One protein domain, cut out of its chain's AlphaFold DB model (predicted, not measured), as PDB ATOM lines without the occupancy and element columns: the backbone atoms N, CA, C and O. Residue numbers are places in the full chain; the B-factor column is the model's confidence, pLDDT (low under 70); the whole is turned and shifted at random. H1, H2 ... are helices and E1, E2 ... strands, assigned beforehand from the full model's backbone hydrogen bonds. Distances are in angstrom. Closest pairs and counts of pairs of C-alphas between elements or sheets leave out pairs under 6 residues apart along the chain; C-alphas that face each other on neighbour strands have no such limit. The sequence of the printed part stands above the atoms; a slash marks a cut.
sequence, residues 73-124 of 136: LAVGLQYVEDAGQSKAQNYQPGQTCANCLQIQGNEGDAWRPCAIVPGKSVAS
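Overview. This is residues 73 to 124 of the 136 residues of the protein "High-potential iron-sulfur protein" of Chromatiales bacterium (UniProt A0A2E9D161). There is little regular structure here: a small hairpin of two strands, E1 and E2, sits toward one side, and a long looping stretch, residues 77 to 110, runs from the short helix H1 out past Gln 89 and back to E1. The printed part has 52 residues, with H1, E1 and E2 in that order along the chain. The class is mixed, with only 15 residues in named elements. The whole is compact, with a radius of gyration of the C-alphas of 10.6 A and spans of 28 by 22 by 16 A.

Arrangement. Look first at E1, residues 111 to 114, and E2, residues 117 to 123, an antiparallel hairpin with 139 degrees between directions. There you find N 112 and O 122 2.9 A apart, within hydrogen-bond range. H1, residues 73 to 76, is too short for an O i to N i+4 pair; its one O i to N i+3 pair is within range. The closest C-alphas of H1 and E2, Leu 73 and Val 117, are 7.8 A apart.

Along the chain. Find C-alpha 73, where H1 begins, at (54.758, -25.530, -35.838); H1 is 5.1 A long. E1 measures 9.6 A from C-alpha 111. E2 runs 11.6 A to C-alpha 123 at (44.314, -17.729, -42.496).

Size, cuts and confidence. The farthest C-alphas, Gln 89 and Asn 106, are 29.5 A apart. H1 to E1 is a long link. The printed part has no cut, and no printed residue is under 70 in pLDDT.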
ATOM      1  N   LEU A  73      55.260 -25.088 -34.539       95.94
ATOM      2  CA  LEU A  73      54.758 -25.530 -35.838       95.94
ATOM      3  C   LEU A  73      54.703 -24.377 -36.851       95.94
ATOM      4  O   LEU A  73      55.138 -24.547 -37.987       95.94
ATOM      5  N   ALA A  74      54.201 -23.205 -36.450       97.00
ATOM      6  CA  ALA A  74      54.132 -22.029 -37.315       97.00
ATOM      7  C   ALA A  74      55.532 -21.546 -37.704       97.00
ATOM      8  O   ALA A  74      55.806 -21.326 -38.884       97.00
ATOM      9  N   VAL A  75      56.442 -21.474 -36.732       96.75
ATOM     10  CA  VAL A  75      57.841 -21.087 -36.943       96.75
ATOM     11  C   VAL A  75      58.547 -22.070 -37.879       96.75
ATOM     12  O   VAL A  75      59.193 -21.645 -38.838       96.75
ATOM     13  N   GLY A  76      58.390 -23.380 -37.661       96.25
ATOM     14  CA  GLY A  76      58.991 -24.412 -38.514       96.25
ATOM     15  C   GLY A  76      58.491 -24.374 -39.962       96.25
ATOM     16  O   GLY A  76      59.259 -24.612 -40.893       96.25
ATOM     17  N   LEU A  77      57.222 -24.015 -40.161       96.75
ATOM     18  CA  LEU A  77      56.614 -23.846 -41.480       96.75
ATOM     19  C   LEU A  77      56.816 -22.443 -42.073       96.75
ATOM     20  O   LEU A  77      56.354 -22.196 -43.185       96.75
ATOM     21  N   GLN A  78      57.485 -21.523 -41.366       97.19
ATOM     22  CA  GLN A  78      57.586 -20.104 -41.738       97.19
ATOM     23  C   GLN A  78      56.214 -19.497 -42.075       97.19
ATOM     24  O   GLN A  78      56.048 -18.795 -43.073       97.19
ATOM     25  N   TYR A  79      55.209 -19.853 -41.276       98.00
ATOM     26  CA  TYR A  79      53.829 -19.457 -41.501       98.00
ATOM     27  C   TYR A  79      53.627 -17.962 -41.231       98.00
ATOM     28  O   TYR A  79      54.113 -17.421 -40.238       98.00
ATOM     29  N   VAL A  80      52.865 -17.318 -42.111       97.81
ATOM     30  CA  VAL A  80      52.373 -15.946 -41.965       97.81
ATOM     31  C   VAL A  80      50.873 -15.911 -42.248       97.81
ATOM     32  O   VAL A  80      50.383 -16.643 -43.108       97.81
ATOM     33  N   GLU A  81      50.138 -15.055 -41.541       97.81
ATOM     34  CA  GLU A  81      48.686 -14.890 -41.732       97.81
ATOM     35  C   GLU A  81      48.336 -14.064 -42.977       97.81
ATOM     36  O   GLU A  81      47.251 -14.213 -43.537       97.81
ATOM     37  N   ASP A  82      49.275 -13.237 -43.435       97.12
ATOM     38  CA  ASP A  82      49.213 -12.492 -44.688       97.12
ATOM     39  C   ASP A  82      50.406 -12.894 -45.557       97.12
ATOM     40  O   ASP A  82      51.566 -12.661 -45.204       97.12
ATOM     41  N   ALA A  83      50.124 -13.505 -46.707       97.25
ATOM     42  CA  ALA A  83      51.130 -13.951 -47.661       97.25
ATOM     43  C   ALA A  83      52.090 -12.829 -48.092       97.25
ATOM     44  O   ALA A  83      53.272 -13.094 -48.306       97.25
ATOM     45  N   GLY A  84      51.623 -11.575 -48.158       95.75
ATOM     46  CA  GLY A  84      52.453 -10.418 -48.504       95.75
ATOM     47  C   GLY A  84      53.536 -10.094 -47.469       95.75
ATOM     48  O   GLY A  84      54.489  -9.382 -47.778       95.75
ATOM     49  N   GLN A  85      53.425 -10.639 -46.255       95.88
ATOM     50  CA  GLN A  85      54.423 -10.499 -45.193       95.88
ATOM     51  C   GLN A  85      55.486 -11.604 -45.217       95.88
ATOM     52  O   GLN A  85      56.445 -11.546 -44.438       95.88
ATOM     53  N   SER A  86      55.344 -12.609 -46.089       96.12
ATOM     54  CA  SER A  86      56.320 -13.688 -46.196       96.12
ATOM     55  C   SER A  86      57.678 -13.153 -46.651       96.12
ATOM     56  O   SER A  86      57.796 -12.434 -47.642       96.12
ATOM     57  N   LYS A  87      58.725 -13.540 -45.921       94.12
ATOM     58  CA  LYS A  87      60.132 -13.258 -46.255       94.12
ATOM     59  C   LYS A  87      60.865 -14.498 -46.768       94.12
ATOM     60  O   LYS A  87      62.084 -14.475 -46.924       94.12
ATOM     61  N   ALA A  88      60.142 -15.598 -46.966       95.19
ATOM     62  CA  ALA A  88      60.726 -16.861 -47.376       95.19
ATOM     63  C   ALA A  88      61.193 -16.802 -48.835       95.19
ATOM     64  O   ALA A  88      60.499 -16.285 -49.706       95.19
ATOM     65  N   GLN A  89      62.363 -17.379 -49.115       95.38
ATOM     66  CA  GLN A  89      62.988 -17.327 -50.443       95.38
ATOM     67  C   GLN A  89      62.141 -17.999 -51.539       95.38
ATOM     68  O   GLN A  89      62.268 -17.661 -52.711       95.38
ATOM     69  N   ASN A  90      61.303 -18.968 -51.163       95.62
ATOM     70  CA  ASN A  90      60.450 -19.738 -52.068       95.62
ATOM     71  C   ASN A  90      59.022 -19.184 -52.204       95.62
ATOM     72  O   ASN A  90      58.233 -19.759 -52.954       95.62
ATOM     73  N   TYR A  91      58.687 -18.097 -51.503       97.50
ATOM     74  CA  TYR A  91      57.415 -17.408 -51.698       97.50
ATOM     75  C   TYR A  91      57.358 -16.769 -53.088       97.50
ATOM     76  O   TYR A  91      58.324 -16.158 -53.548       97.50
ATOM     77  N   GLN A  92      56.206 -16.881 -53.749       97.06
ATOM     78  CA  GLN A  92      55.913 -16.149 -54.979       97.06
ATOM     79  C   GLN A  92      54.585 -15.397 -54.837       97.06
ATOM     80  O   GLN A  92      53.645 -15.933 -54.240       97.06
ATOM     81  N   PRO A  93      54.464 -14.186 -55.415       96.19
ATOM     82  CA  PRO A  93      53.213 -13.439 -55.402       96.19
ATOM     83  C   PRO A  93      52.042 -14.266 -55.938       96.19
ATOM     84  O   PRO A  93      52.156 -14.951 -56.953       96.19
ATOM     85  N   GLY A  94      50.907 -14.186 -55.246       95.81
ATOM     86  CA  GLY A  94      49.701 -14.947 -55.576       95.81
ATOM     87  C   GLY A  94      49.606 -16.314 -54.896       95.81
ATOM     88  O   GLY A  94      48.527 -16.902 -54.912       95.81
ATOM     89  N   GLN A  95      50.660 -16.817 -54.248       97.81
ATOM     90  CA  GLN A  95      50.564 -18.015 -53.408       97.81
ATOM     91  C   GLN A  95      49.865 -17.678 -52.088       97.81
ATOM     92  O   GLN A  95      50.334 -16.830 -51.334       97.81
ATOM     93  N   THR A  96      48.755 -18.348 -51.793       98.19
ATOM     94  CA  THR A  96      48.011 -18.184 -50.535       98.19
ATOM     95  C   THR A  96      47.524 -19.533 -50.022       98.19
ATOM     96  O   THR A  96      47.455 -20.518 -50.761       98.19
ATOM     97  N   CYS A  97      47.136 -19.610 -48.755       97.94
ATOM     98  CA  CYS A  97      46.464 -20.788 -48.222       97.94
ATOM     99  C   CYS A  97      45.179 -21.102 -49.008       97.94
ATOM    100  O   CYS A  97      44.914 -22.270 -49.270       97.94
ATOM    101  N   ALA A  98      44.432 -20.095 -49.474       97.50
ATOM    102  CA  ALA A  98      43.197 -20.279 -50.240       97.50
ATOM    103  C   ALA A  98      43.376 -21.075 -51.548       97.50
ATOM    104  O   ALA A  98      42.450 -21.777 -51.955       97.50
ATOM    105  N   ASN A  99      44.550 -20.999 -52.185       97.00
ATOM    106  CA  ASN A  99      44.884 -21.746 -53.405       97.00
ATOM    107  C   ASN A  99      45.931 -22.855 -53.191       97.00
ATOM    108  O   ASN A  99      46.493 -23.381 -54.155       97.00
ATOM    109  N   CYS A 100      46.174 -23.228 -51.933       97.94
ATOM    110  CA  CYS A 100      47.079 -24.306 -51.560       97.94
ATOM    111  C   CYS A 100      46.370 -25.669 -51.603       97.94
ATOM    112  O   CYS A 100      45.242 -25.803 -51.138       97.94
ATOM    113  N   LEU A 101      47.055 -26.714 -52.070       97.69
ATOM    114  CA  LEU A 101      46.579 -28.101 -52.085       97.69
ATOM    115  C   LEU A 101      46.161 -28.613 -50.694       97.69
ATOM    116  O   LEU A 101      45.277 -29.456 -50.591       97.69
ATOM    117  N   GLN A 102      46.805 -28.126 -49.629       96.62
ATOM    118  CA  GLN A 102      46.602 -28.629 -48.265       96.62
ATOM    119  C   GLN A 102      45.397 -28.002 -47.548       96.62
ATOM    120  O   GLN A 102      45.059 -28.438 -46.445       96.62
ATOM    121  N   ILE A 103      44.769 -26.973 -48.126       96.75
ATOM    122  CA  ILE A 103      43.649 -26.264 -47.500       96.75
ATOM    123  C   ILE A 103      42.382 -27.126 -47.503       96.75
ATOM    124  O   ILE A 103      42.087 -27.825 -48.471       96.75
ATOM    125  N   GLN A 104      41.622 -27.078 -46.414       94.94
ATOM    126  CA  GLN A 104      40.391 -27.844 -46.222       94.94
ATOM    127  C   GLN A 104      39.240 -26.930 -45.772       94.94
ATOM    128  O   GLN A 104      39.406 -25.721 -45.614       94.94
ATOM    129  N   GLY A 105      38.048 -27.493 -45.577       92.94
ATOM    130  CA  GLY A 105      36.850 -26.730 -45.208       92.94
ATOM    131  C   GLY A 105      36.245 -25.960 -46.383       92.94
ATOM    132  O   GLY A 105      36.635 -26.169 -47.535       92.94
ATOM    133  N   ASN A 106      35.295 -25.072 -46.094       91.88
ATOM    134  CA  ASN A 106      34.534 -24.376 -47.127       91.88
ATOM    135  C   ASN A 106      35.367 -23.281 -47.800       91.88
ATOM    136  O   ASN A 106      36.207 -22.626 -47.181       91.88
ATOM    137  N   GLU A 107      35.154 -23.092 -49.100       91.88
ATOM    138  CA  GLU A 107      35.763 -21.979 -49.826       91.88
ATOM    139  C   GLU A 107      35.126 -20.650 -49.389       91.88
ATOM    140  O   GLU A 107      33.925 -20.582 -49.146       91.88
ATOM    141  N   GLY A 108      35.938 -19.595 -49.274       91.56
ATOM    142  CA  GLY A 108      35.500 -18.265 -48.827       91.56
ATOM    143  C   GLY A 108      35.688 -17.983 -47.332       91.56
ATOM    144  O   GLY A 108      35.770 -16.816 -46.956       91.56
ATOM    145  N   ASP A 109      35.843 -19.011 -46.492       94.75
ATOM    146  CA  ASP A 109      36.091 -18.815 -45.060       94.75
ATOM    147  C   ASP A 109      37.450 -18.142 -44.819       94.75
ATOM    148  O   ASP A 109      38.461 -18.514 -45.424       94.75
ATOM    149  N   ALA A 110      37.503 -17.165 -43.909       95.62
ATOM    150  CA  ALA A 110      38.746 -16.463 -43.573       95.62
ATOM    151  C   ALA A 110      39.760 -17.369 -42.855       95.62
ATOM    152  O   ALA A 110      40.965 -17.202 -43.036       95.62
ATOM    153  N   TRP A 111      39.268 -18.337 -42.079       95.81
ATOM    154  CA  TRP A 111      40.061 -19.290 -41.307       95.81
ATOM    155  C   TRP A 111      39.655 -20.702 -41.677       95.81
ATOM    156  O   TRP A 111      38.481 -21.058 -41.596       95.81
ATOM    157  N   ARG A 112      40.626 -21.509 -42.095       96.00
ATOM    158  CA  ARG A 112      40.364 -22.828 -42.668       96.00
ATOM    159  C   ARG A 112      41.293 -23.884 -42.084       96.00
ATOM    160  O   ARG A 112      42.457 -23.583 -41.813       96.00
ATOM    161  N   PRO A 113      40.823 -25.127 -41.893       96.62
ATOM    162  CA  PRO A 113      41.706 -26.227 -41.535       96.62
ATOM    163  C   PRO A 113      42.730 -26.476 -42.648       96.62
ATOM    164  O   PRO A 113      42.442 -26.290 -43.831       96.62
ATOM    165  N   CYS A 114      43.924 -26.926 -42.278       97.06
ATOM    166  CA  CYS A 114      44.994 -27.261 -43.214       97.06
ATOM    167  C   CYS A 114      45.536 -28.655 -42.885       97.06
ATOM    168  O   CYS A 114      45.775 -28.962 -41.721       97.06
ATOM    169  N   ALA A 115      45.745 -29.508 -43.890       96.19
ATOM    170  CA  ALA A 115      46.086 -30.924 -43.698       96.19
ATOM    171  C   ALA A 115      47.368 -31.155 -42.881       96.19
ATOM    172  O   ALA A 115      47.480 -32.141 -42.158       96.19
ATOM    173  N   ILE A 116      48.327 -30.238 -43.003       96.00
ATOM    174  CA  ILE A 116      49.620 -30.286 -42.309       96.00
ATOM    175  C   ILE A 116      49.591 -29.589 -40.940       96.00
ATOM    176  O   ILE A 116      50.558 -29.682 -40.192       96.00
ATOM    177  N   VAL A 117      48.499 -28.884 -40.619       96.00
ATOM    178  CA  VAL A 117      48.302 -28.172 -39.352       96.00
ATOM    179  C   VAL A 117      47.178 -28.866 -38.573       96.00
ATOM    180  O   VAL A 117      46.014 -28.469 -38.658       96.00
ATOM    181  N   PRO A 118      47.485 -29.935 -37.820       93.38
ATOM    182  CA  PRO A 118      46.462 -30.719 -37.143       93.38
ATOM    183  C   PRO A 118      45.783 -29.914 -36.030       93.38
ATOM    184  O   PRO A 118      46.444 -29.302 -35.192       93.38
ATOM    185  N   GLY A 119      44.449 -29.949 -35.999       93.06
ATOM    186  CA  GLY A 119      43.654 -29.380 -34.907       93.06
ATOM    187  C   GLY A 119      43.664 -27.851 -34.811       93.06
ATOM    188  O   GLY A 119      43.137 -27.321 -33.835       93.06
ATOM    189  N   LYS A 120      44.214 -27.139 -35.808       95.94
ATOM    190  CA  LYS A 120      44.184 -25.670 -35.875       95.94
ATOM    191  C   LYS A 120      43.735 -25.162 -37.243       95.94
ATOM    192  O   LYS A 120      43.728 -25.901 -38.228       95.94
ATOM    193  N   SER A 121      43.356 -23.892 -37.293       96.12
ATOM    194  CA  SER A 121      43.009 -23.179 -38.521       96.12
ATOM    195  C   SER A 121      44.125 -22.222 -38.952       96.12
ATOM    196  O   SER A 121      44.830 -21.647 -38.124       96.12
ATOM    197  N   VAL A 122      44.285 -22.055 -40.264       97.31
ATOM    198  CA  VAL A 122      45.181 -21.076 -40.892       97.31
ATOM    199  C   VAL A 122      44.360 -20.006 -41.605       97.31
ATOM    200  O   VAL A 122      43.229 -20.262 -42.025       97.31
ATOM    201  N   ALA A 123      44.925 -18.814 -41.751       97.88
ATOM    202  CA  ALA A 123      44.314 -17.729 -42.496       97.88
ATOM    203  C   ALA A 123      44.310 -18.081 -43.985       97.88
ATOM    204  O   ALA A 123      45.347 -18.430 -44.548       97.88
ATOM    205  N   SER A 124      43.170 -17.945 -44.656       97.62
ATOM    206  CA  SER A 124      43.055 -18.169 -46.103       97.62
ATOM    207  C   SER A 124      43.965 -17.243 -46.916       97.62
ATOM    208  O   SER A 124      44.466 -17.650 -47.963       97.62
TER     209      SER A 124